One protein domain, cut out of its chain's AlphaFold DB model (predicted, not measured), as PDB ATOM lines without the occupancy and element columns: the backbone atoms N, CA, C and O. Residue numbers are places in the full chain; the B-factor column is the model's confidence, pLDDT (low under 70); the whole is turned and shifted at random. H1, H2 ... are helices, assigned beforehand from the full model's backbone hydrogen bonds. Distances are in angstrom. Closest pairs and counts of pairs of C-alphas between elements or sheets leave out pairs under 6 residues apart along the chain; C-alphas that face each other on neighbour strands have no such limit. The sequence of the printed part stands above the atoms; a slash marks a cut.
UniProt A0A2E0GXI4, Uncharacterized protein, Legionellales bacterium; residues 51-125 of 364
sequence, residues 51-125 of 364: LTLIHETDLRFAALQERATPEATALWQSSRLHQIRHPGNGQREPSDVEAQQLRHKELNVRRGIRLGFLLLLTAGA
ATOM      1  N   LEU A  51     109.737 118.033 146.782       51.38
ATOM      2  CA  LEU A  51     110.550 118.239 145.567       51.38
ATOM      3  C   LEU A  51     109.977 117.491 144.345       51.38
ATOM      4  O   LEU A  51     110.261 117.833 143.197       51.38
ATOM      5  N   THR A  52     109.128 116.483 144.573       56.69
ATOM      6  CA  THR A  52     108.379 115.804 143.514       56.69
ATOM      7  C   THR A  52     107.251 116.669 142.949       56.69
ATOM      8  O   THR A  52     106.992 116.594 141.749       56.69
ATOM      9  N   LEU A  53     106.639 117.532 143.767       54.47
ATOM     10  CA  LEU A  53     105.692 118.553 143.319       54.47
ATOM     11  C   LEU A  53     106.405 119.614 142.482       54.47
ATOM     12  O   LEU A  53     105.841 120.043 141.483       54.47
ATOM     13  N   ILE A  54     107.648 119.974 142.832       57.12
ATOM     14  CA  ILE A  54     108.498 120.883 142.041       57.12
ATOM     15  C   ILE A  54     108.801 120.269 140.670       57.12
ATOM     16  O   ILE A  54     108.537 120.886 139.651       57.12
ATOM     17  N   HIS A  55     109.223 119.003 140.610       63.09
ATOM     18  CA  HIS A  55     109.454 118.339 139.322       63.09
ATOM     19  C   HIS A  55     108.165 118.145 138.503       63.09
ATOM     20  O   HIS A  55     108.179 118.218 137.275       63.09
ATOM     21  N   GLU A  56     107.027 117.907 139.162       64.12
ATOM     22  CA  GLU A  56     105.726 117.841 138.496       64.12
ATOM     23  C   GLU A  56     105.272 119.219 137.996       64.12
ATOM     24  O   GLU A  56     104.716 119.314 136.903       64.12
ATOM     25  N   THR A  57     105.522 120.289 138.755       67.56
ATOM     26  CA  THR A  57     105.251 121.664 138.316       67.56
ATOM     27  C   THR A  57     106.193 122.084 137.201       67.56
ATOM     28  O   THR A  57     105.696 122.671 136.252       67.56
ATOM     29  N   ASP A  58     107.463 121.687 137.216       65.06
ATOM     30  CA  ASP A  58     108.413 121.917 136.123       65.06
ATOM     31  C   ASP A  58     108.005 121.173 134.849       65.06
ATOM     32  O   ASP A  58     108.031 121.749 133.765       65.06
ATOM     33  N   LEU A  59     107.560 119.915 134.952       60.78
ATOM     34  CA  LEU A  59     107.035 119.167 133.803       60.78
ATOM     35  C   LEU A  59     105.718 119.758 133.289       60.78
ATOM     36  O   LEU A  59     105.496 119.790 132.081       60.78
ATOM     37  N   ARG A  60     104.852 120.255 134.180       64.31
ATOM     38  CA  ARG A  60     103.631 120.981 133.799       64.31
ATOM     39  C   ARG A  60     103.954 122.325 133.155       64.31
ATOM     40  O   ARG A  60     103.333 122.651 132.155       64.31
ATOM     41  N   PHE A  61     104.923 123.075 133.674       58.72
ATOM     42  CA  PHE A  61     105.383 124.335 133.094       58.72
ATOM     43  C   PHE A  61     106.026 124.094 131.733       58.72
ATOM     44  O   PHE A  61     105.668 124.763 130.774       58.72
ATOM     45  N   ALA A  62     106.883 123.081 131.608       59.28
ATOM     46  CA  ALA A  62     107.479 122.687 130.338       59.28
ATOM     47  C   ALA A  62     106.431 122.213 129.318       59.28
ATOM     48  O   ALA A  62     106.607 122.464 128.130       59.28
ATOM     49  N   ALA A  63     105.349 121.560 129.765       56.06
ATOM     50  CA  ALA A  63     104.230 121.126 128.923       56.06
ATOM     51  C   ALA A  63     103.265 122.261 128.532       56.06
ATOM     52  O   ALA A  63     102.698 122.225 127.443       56.06
ATOM     53  N   LEU A  64     103.054 123.243 129.415       60.75
ATOM     54  CA  LEU A  64     102.186 124.406 129.187       60.75
ATOM     55  C   LEU A  64     102.888 125.516 128.400       60.75
ATOM     56  O   LEU A  64     102.233 126.291 127.707       60.75
ATOM     57  N   GLN A  65     104.211 125.601 128.490       56.25
ATOM     58  CA  GLN A  65     105.018 126.481 127.662       56.25
ATOM     59  C   GLN A  65     105.164 125.834 126.273       56.25
ATOM     60  O   GLN A  65     105.470 124.650 126.175       56.25
ATOM     61  N   GLU A  66     104.949 126.595 125.192       47.00
ATOM     62  CA  GLU A  66     104.881 126.160 123.771       47.00
ATOM     63  C   GLU A  66     106.123 125.416 123.200       47.00
ATOM     64  O   GLU A  66     106.284 125.293 121.987       47.00
ATOM     65  N   ARG A  67     107.039 124.911 124.035       53.81
ATOM     66  CA  ARG A  67     108.264 124.201 123.639       53.81
ATOM     67  C   ARG A  67     108.303 122.721 124.019       53.81
ATOM     68  O   ARG A  67     109.332 122.085 123.788       53.81
ATOM     69  N   ALA A  68     107.231 122.149 124.564       66.38
ATOM     70  CA  ALA A  68     107.185 120.707 124.778       66.38
ATOM     71  C   ALA A  68     107.287 119.972 123.437       66.38
ATOM     72  O   ALA A  68     106.459 120.151 122.544       66.38
ATOM     73  N   THR A  69     108.313 119.135 123.285       83.75
ATOM     74  CA  THR A  69     108.392 118.253 122.126       83.75
ATOM     75  C   THR A  69     107.202 117.284 122.157       83.75
ATOM     76  O   THR A  69     106.789 116.862 123.242       83.75
ATOM     77  N   PRO A  70     106.658 116.871 120.997       85.12
ATOM     78  CA  PRO A  70     105.576 115.884 120.939       85.12
ATOM     79  C   PRO A  70     105.891 114.602 121.726       85.12
ATOM     80  O   PRO A  70     105.003 113.963 122.283       85.12
ATOM     81  N   GLU A  71     107.177 114.258 121.815       84.31
ATOM     82  CA  GLU A  71     107.694 113.135 122.591       84.31
ATOM     83  C   GLU A  71     107.525 113.326 124.107       84.31
ATOM     84  O   GLU A  71     107.079 112.406 124.789       84.31
ATOM     85  N   ALA A  72     107.793 114.522 124.642       77.12
ATOM     86  CA  ALA A  72     107.584 114.820 126.059       77.12
ATOM     87  C   ALA A  72     106.092 114.769 126.434       77.12
ATOM     88  O   ALA A  72     105.728 114.222 127.477       77.12
ATOM     89  N   THR A  73     105.216 115.265 125.554       83.44
ATOM     90  CA  THR A  73     103.761 115.175 125.739       83.44
ATOM     91  C   THR A  73     103.279 113.724 125.693       83.44
ATOM     92  O   THR A  73     102.499 113.319 126.556       83.44
ATOM     93  N   ALA A  74     103.771 112.917 124.747       84.88
ATOM     94  CA  ALA A  74     103.439 111.496 124.655       84.88
ATOM     95  C   ALA A  74     103.925 110.711 125.887       84.88
ATOM     96  O   ALA A  74     103.185 109.891 126.434       84.88
ATOM     97  N   LEU A  75     105.132 111.005 126.381       83.25
ATOM     98  CA  LEU A  75     105.662 110.416 127.611       83.25
ATOM     99  C   LEU A  75     104.801 110.778 128.824       83.25
ATOM    100  O   LEU A  75     104.460 109.891 129.609       83.25
ATOM    101  N   TRP A  76     104.382 112.038 128.950       81.25
ATOM    102  CA  TRP A  76     103.498 112.454 130.037       81.25
ATOM    103  C   TRP A  76     102.125 111.775 129.960       81.25
ATOM    104  O   TRP A  76     101.680 111.205 130.956       81.25
ATOM    105  N   GLN A  77     101.496 111.746 128.782       86.12
ATOM    106  CA  GLN A  77     100.207 111.075 128.567       86.12
ATOM    107  C   GLN A  77     100.278 109.562 128.823       86.12
ATOM    108  O   GLN A  77      99.327 108.968 129.329       86.12
ATOM    109  N   SER A  78     101.418 108.933 128.528       85.62
ATOM    110  CA  SER A  78     101.650 107.510 128.807       85.62
ATOM    111  C   SER A  78     101.962 107.207 130.277       85.62
ATOM    112  O   SER A  78     101.969 106.043 130.685       85.62
ATOM    113  N   SER A  79     102.226 108.232 131.094       85.00
ATOM    114  CA  SER A  79     102.579 108.036 132.495       85.00
ATOM    115  C   SER A  79     101.383 107.522 133.303       85.00
ATOM    116  O   SER A  79     100.249 107.974 133.139       85.00
ATOM    117  N   ARG A  80     101.637 106.598 134.239       82.50
ATOM    118  CA  ARG A  80     100.599 106.093 135.155       82.50
ATOM    119  C   ARG A  80      99.934 107.207 135.970       82.50
ATOM    120  O   ARG A  80      98.731 107.153 136.185       82.50
ATOM    121  N   LEU A  81     100.681 108.250 136.328       80.56
ATOM    122  CA  LEU A  81     100.151 109.434 137.009       80.56
ATOM    123  C   LEU A  81      99.092 110.169 136.175       80.56
ATOM    124  O   LEU A  81      98.073 110.589 136.720       80.56
ATOM    125  N   HIS A  82      99.295 110.287 134.859       83.25
ATOM    126  CA  HIS A  82      98.291 110.860 133.963       83.25
ATOM    127  C   HIS A  82      97.055 109.957 133.853       83.25
ATOM    128  O   HIS A  82      95.931 110.445 133.940       83.25
ATOM    129  N   GLN A  83      97.256 108.638 133.765       86.31
ATOM    130  CA  GLN A  83      96.166 107.654 133.718       86.31
ATOM    131  C   GLN A  83      95.323 107.619 135.003       86.31
ATOM    132  O   GLN A  83      94.126 107.360 134.930       86.31
ATOM    133  N   ILE A  84      95.911 107.910 136.171       83.69
ATOM    134  CA  ILE A  84      95.168 108.032 137.440       83.69
ATOM    135  C   ILE A  84      94.248 109.261 137.424       83.69
ATOM    136  O   ILE A  84      93.174 109.227 138.019       83.69
ATOM    137  N   ARG A  85      94.654 110.345 136.752       79.12
ATOM    138  CA  ARG A  85      93.872 111.590 136.679       79.12
ATOM    139  C   ARG A  85      92.810 111.566 135.583       79.12
ATOM    140  O   ARG A  85      91.761 112.175 135.745       79.12
ATOM    141  N   HIS A  86      93.097 110.887 134.480       86.44
ATOM    142  CA  HIS A  86      92.207 110.768 133.333       86.44
ATOM    143  C   HIS A  86      92.028 109.287 132.992       86.44
ATOM    144  O   HIS A  86      92.612 108.801 132.017       86.44
ATOM    145  N   PRO A  87      91.267 108.541 133.812       78.94
ATOM    146  CA  PRO A  87      90.940 107.163 133.490       78.94
ATOM    147  C   PRO A  87      90.176 107.166 132.162       78.94
ATOM    148  O   PRO A  87      89.194 107.887 131.998       78.94
ATOM    149  N   GLY A  88      90.681 106.428 131.172       87.25
ATOM    150  CA  GLY A  88      90.122 106.440 129.819       87.25
ATOM    151  C   GLY A  88      88.616 106.146 129.803       87.25
ATOM    152  O   GLY A  88      88.101 105.448 130.680       87.25
ATOM    153  N   ASN A  89      87.924 106.672 128.785       78.69
ATOM    154  CA  ASN A  89      86.472 106.556 128.607       78.69
ATOM    155  C   ASN A  89      85.981 105.118 128.868       78.69
ATOM    156  O   ASN A  89      86.193 104.228 128.046       78.69
ATOM    157  N   GLY A  90      85.333 104.898 130.014       86.94
ATOM    158  CA  GLY A  90      84.779 103.598 130.414       86.94
ATOM    159  C   GLY A  90      85.233 103.087 131.782       86.94
ATOM    160  O   GLY A  90      84.644 102.128 132.282       86.94
ATOM    161  N   GLN A  91      86.226 103.712 132.417       83.25
ATOM    162  CA  GLN A  91      86.555 103.437 133.816       83.25
ATOM    163  C   GLN A  91      85.870 104.435 134.753       83.25
ATOM    164  O   GLN A  91      85.714 105.609 134.431       83.25
ATOM    165  N   ARG A  92      85.424 103.942 135.915       88.25
ATOM    166  CA  ARG A  92      84.862 104.774 136.983       88.25
ATOM    167  C   ARG A  92      85.933 105.770 137.419       88.25
ATOM    168  O   ARG A  92      87.020 105.341 137.801       88.25
ATOM    169  N   GLU A  93      85.615 107.061 137.375       89.69
ATOM    170  CA  GLU A  93      86.496 108.082 137.938       89.69
ATOM    171  C   GLU A  93      86.722 107.774 139.428       89.69
ATOM    172  O   GLU A  93      85.743 107.623 140.174       89.69
ATOM    173  N   PRO A  94      87.983 107.584 139.860       88.44
ATOM    174  CA  PRO A  94      88.283 107.347 141.259       88.44
ATOM    175  C   PRO A  94      87.850 108.571 142.063       88.44
ATOM    176  O   PRO A  94      88.007 109.706 141.614       88.44
ATOM    177  N   SER A  95      87.310 108.345 143.260       92.62
ATOM    178  CA  SER A  95      87.042 109.459 144.179       92.62
ATOM    179  C   SER A  95      88.337 110.233 144.457       92.62
ATOM    180  O   SER A  95      89.417 109.641 144.426       92.62
ATOM    181  N   ASP A  96      88.257 111.528 144.774       86.19
ATOM    182  CA  ASP A  96      89.454 112.345 145.041       86.19
ATOM    183  C   ASP A  96      90.375 111.718 146.099       86.19
ATOM    184  O   ASP A  96      91.602 111.734 145.959       86.19
ATOM    185  N   VAL A  97      89.780 111.082 147.112       88.94
ATOM    186  CA  VAL A  97      90.486 110.344 148.169       88.94
ATOM    187  C   VAL A  97      91.220 109.124 147.604       88.94
ATOM    188  O   VAL A  97      92.388 108.893 147.913       88.94
ATOM    189  N   GLU A  98      90.574 108.353 146.731       90.06
ATOM    190  CA  GLU A  98      91.177 107.188 146.077       90.06
ATOM    191  C   GLU A  98      92.303 107.606 145.118       90.06
ATOM    192  O   GLU A  98      93.380 107.009 145.120       90.06
ATOM    193  N   ALA A  99      92.118 108.696 144.368       84.44
ATOM    194  CA  ALA A  99      93.154 109.269 143.513       84.44
ATOM    195  C   ALA A  99      94.360 109.773 144.326       84.44
ATOM    196  O   ALA A  99      95.511 109.608 143.912       84.44
ATOM    197  N   GLN A 100      94.137 110.374 145.501       85.19
ATOM    198  CA  GLN A 100      95.214 110.741 146.430       85.19
ATOM    199  C   GLN A 100      95.966 109.511 146.957       85.19
ATOM    200  O   GLN A 100      97.197 109.489 146.907       85.19
ATOM    201  N   GLN A 101      95.259 108.461 147.381       90.88
ATOM    202  CA  GLN A 101      95.889 107.226 147.862       90.88
ATOM    203  C   GLN A 101      96.712 106.527 146.773       90.88
ATOM    204  O   GLN A 101      97.832 106.077 147.031       90.88
ATOM    205  N   LEU A 102      96.200 106.472 145.540       89.00
ATOM    206  CA  LEU A 102      96.918 105.894 144.404       89.00
ATOM    207  C   LEU A 102      98.179 106.694 144.059       89.00
ATOM    208  O   LEU A 102      99.231 106.090 143.833       89.00
ATOM    209  N   ARG A 103      98.116 108.033 144.102       87.06
ATOM    210  CA  ARG A 103      99.295 108.899 143.924       87.06
ATOM    211  C   ARG A 103     100.347 108.646 144.994       87.06
ATOM    212  O   ARG A 103     101.510 108.437 144.658       87.06
ATOM    213  N   HIS A 104      99.944 108.605 146.262       85.69
ATOM    214  CA  HIS A 104     100.869 108.366 147.367       85.69
ATOM    215  C   HIS A 104     101.533 106.983 147.258       85.69
ATOM    216  O   HIS A 104     102.746 106.844 147.423       85.69
ATOM    217  N   LYS A 105     100.764 105.958 146.875       93.12
ATOM    218  CA  LYS A 105     101.287 104.611 146.622       93.12
ATOM    219  C   LYS A 105     102.302 104.592 145.477       93.12
ATOM    220  O   LYS A 105     103.356 103.978 145.621       93.12
ATOM    221  N   GLU A 106     102.016 105.249 144.352       88.94
ATOM    222  CA  GLU A 106     102.943 105.285 143.214       88.94
ATOM    223  C   GLU A 106     104.226 106.065 143.544       88.94
ATOM    224  O   GLU A 106     105.324 105.621 143.197       88.94
ATOM    225  N   LEU A 107     104.108 107.180 144.271       86.94
ATOM    226  CA  LEU A 107     105.247 107.961 144.757       86.94
ATOM    227  C   LEU A 107     106.151 107.124 145.666       86.94
ATOM    228  O   LEU A 107     107.361 107.076 145.439       86.94
ATOM    229  N   ASN A 108     105.578 106.387 146.618       87.25
ATOM    230  CA  ASN A 108     106.346 105.519 147.509       87.25
ATOM    231  C   ASN A 108     107.044 104.379 146.754       87.25
ATOM    232  O   ASN A 108     108.197 104.064 147.050       87.25
ATOM    233  N   VAL A 109     106.409 103.811 145.722       91.81
ATOM    234  CA  VAL A 109     107.049 102.809 144.852       91.81
ATOM    235  C   VAL A 109     108.225 103.416 144.083       91.81
ATOM    236  O   VAL A 109     109.304 102.823 144.049       91.81
ATOM    237  N   ARG A 110     108.069 104.610 143.498       88.25
ATOM    238  CA  ARG A 110     109.162 105.290 142.779       88.25
ATOM    239  C   ARG A 110     110.311 105.671 143.708       88.25
ATOM    240  O   ARG A 110     111.470 105.498 143.324       88.25
ATOM    241  N   ARG A 111     110.010 106.143 144.923       89.44
ATOM    242  CA  ARG A 111     111.013 106.391 145.968       89.44
ATOM    243  C   ARG A 111     111.753 105.092 146.297       89.44
ATOM    244  O   ARG A 111     112.973 105.068 146.187       89.44
ATOM    245  N   GLY A 112     111.040 103.991 146.538       93.31
ATOM    246  CA  GLY A 112     111.638 102.675 146.786       93.31
ATOM    247  C   GLY A 112     112.566 102.191 145.664       93.31
ATOM    248  O   GLY A 112     113.669 101.726 145.941       93.31
ATOM    249  N   ILE A 113     112.177 102.364 144.397       93.94
ATOM    250  CA  ILE A 113     113.021 101.995 143.245       93.94
ATOM    251  C   ILE A 113     114.296 102.846 143.196       93.94
ATOM    252  O   ILE A 113     115.385 102.300 143.022       93.94
ATOM    253  N   ARG A 114     114.188 104.170 143.377       90.94
ATOM    254  CA  ARG A 114     115.359 105.067 143.393       90.94
ATOM    255  C   ARG A 114     116.318 104.720 144.529       90.94
ATOM    256  O   ARG A 114     117.525 104.692 144.312       90.94
ATOM    257  N   LEU A 115     115.782 104.396 145.704       91.88
ATOM    258  CA  LEU A 115     116.570 103.949 146.851       91.88
ATOM    259  C   LEU A 115     117.265 102.614 146.590       91.88
ATOM    260  O   LEU A 115     118.449 102.479 146.887       91.88
ATOM    261  N   GLY A 116     116.568 101.662 145.970       95.50
ATOM    262  CA  GLY A 116     117.161 100.395 145.552       95.50
ATOM    263  C   GLY A 116     118.331 100.592 144.585       95.50
ATOM    264  O   GLY A 116     119.393 100.007 144.781       95.50
ATOM    265  N   PHE A 117     118.177 101.470 143.588       95.88
ATOM    266  CA  PHE A 117     119.255 101.811 142.656       95.88
ATOM    267  C   PHE A 117     120.439 102.493 143.344       95.88
ATOM    268  O   PHE A 117     121.583 102.129 143.076       95.88
ATOM    269  N   LEU A 118     120.182 103.446 144.245       94.44
ATOM    270  CA  LEU A 118     121.234 104.136 144.992       94.44
ATOM    271  C   LEU A 118     122.038 103.146 145.849       94.44
ATOM    272  O   LEU A 118     123.263 103.148 145.806       94.44
ATOM    273  N   LEU A 119     121.358 102.254 146.575       95.25
ATOM    274  CA  LEU A 119     122.010 101.228 147.391       95.25
ATOM    275  C   LEU A 119     122.835 100.256 146.542       95.25
ATOM    276  O   LEU A 119     123.944  99.892 146.930       95.25
ATOM    277  N   LEU A 120     122.327  99.869 145.370       95.06
ATOM    278  CA  LEU A 120     123.031  98.968 144.461       95.06
ATOM    279  C   LEU A 120     124.284  99.620 143.858       95.06
ATOM    280  O   LEU A 120     125.325  98.970 143.772       95.06
ATOM    281  N   LEU A 121     124.221 100.910 143.509       95.06
ATOM    282  CA  LEU A 121     125.386 101.675 143.051       95.06
ATOM    283  C   LEU A 121     126.435 101.834 144.157       95.06
ATOM    284  O   LEU A 121     127.618 101.602 143.908       95.06
ATOM    285  N   THR A 122     126.016 102.161 145.381       92.69
ATOM    286  CA  THR A 122     126.930 102.305 146.523       92.69
ATOM    287  C   THR A 122     127.604 100.977 146.875       92.69
ATOM    288  O   THR A 122     128.819 100.935 147.076       92.69
ATOM    289  N   ALA A 123     126.856  99.868 146.880       92.69
ATOM    290  CA  ALA A 123     127.420  98.535 147.088       92.69
ATOM    291  C   ALA A 123     128.397  98.140 145.964       92.69
ATOM    292  O   ALA A 123     129.468  97.594 146.237       92.69
ATOM    293  N   GLY A 124     128.067  98.465 144.708       94.56
ATOM    294  CA  GLY A 124     128.947  98.241 143.559       94.56
ATOM    295  C   GLY A 124     130.260  99.024 143.651       94.56
ATOM    296  O   GLY A 124     131.331  98.460 143.425       94.56
ATOM    297  N   ALA A 125     130.200 100.296 144.052       92.25
ATOM    298  CA  ALA A 125     131.384 101.132 144.243       92.25
ATOM    299  C   ALA A 125     132.293 100.604 145.369       92.25
ATOM    300  O   ALA A 125     133.511 100.533 145.195       92.25
TER     301      ALA A 125
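AT A GLANCE: This is residues 51 to 125 of the 364 residues of an uncharacterized protein of Legionellales bacterium (UniProt A0A2E0GXI4). One long helix, H4, makes the longest dimension; short H3 lies beside its first part as a helical hairpin, and H2 and H1 lead away from H3 as a loose zigzag. The far part of H4, residues 108 to 125, sticks out as a free arm, and the loop at residues 87 to 92 also stands free. The printed part has 75 residues with four named helices in the order H1, H2, H3, H4 and no named strand; the class is all helix. It is loose, with a radius of gyration of the C-alphas of 15.4 A, and spans 47 by 33 by 20 A.

IN THESE COORDINATES: H1 is residues 51 to 64, 19.4 A long, and begins at C-alpha 51 at (110.550, 118.239, 145.567). H2 is residues 70 to 78, 12.1 A long. H3 is residues 80 to 85, 8.8 A long. H4 is residues 96 to 125, 43.4 A long, from C-alpha 96 at (89.454, 112.345, 145.041) to C-alpha 125 at (131.384, 101.132, 144.243).

HOW THE PARTS SIT: H1 and H2 are close but not clearly touching, the closest C-alphas being those of Ala 63 and Thr 73, 6.8 A apart. They run opposite ways at a steep tilt of 50 degrees. H2 and H3 are close but not clearly touching, with C-alphas of Trp 76 and His 82 closest at 6.7 A, and stand about perpendicular at 73 degrees. H3 and H4 form a helical hairpin and touch, with residues 99 to 106 of H4 alone; the closest C-alphas are those of Ile 84 and Ala 99, 6.5 A apart. They run opposite ways at a shallow tilt of 15 degrees. H1 is apart from H3 and H4, and H2 from H4. In H1, H2, H3 and H4 every O i to N i+4 pair is within hydrogen-bond range.

THE WHOLE: The C-alphas farthest apart are those of Gly 90 and Ala 125, at 48.7 A. The printed part has no cut. The links H1 to H2 and H2 to H3 are tight, and H3 to H4 is short. Mean pLDDT of the printed part is 80.9; residues 51 to 68 are under 70.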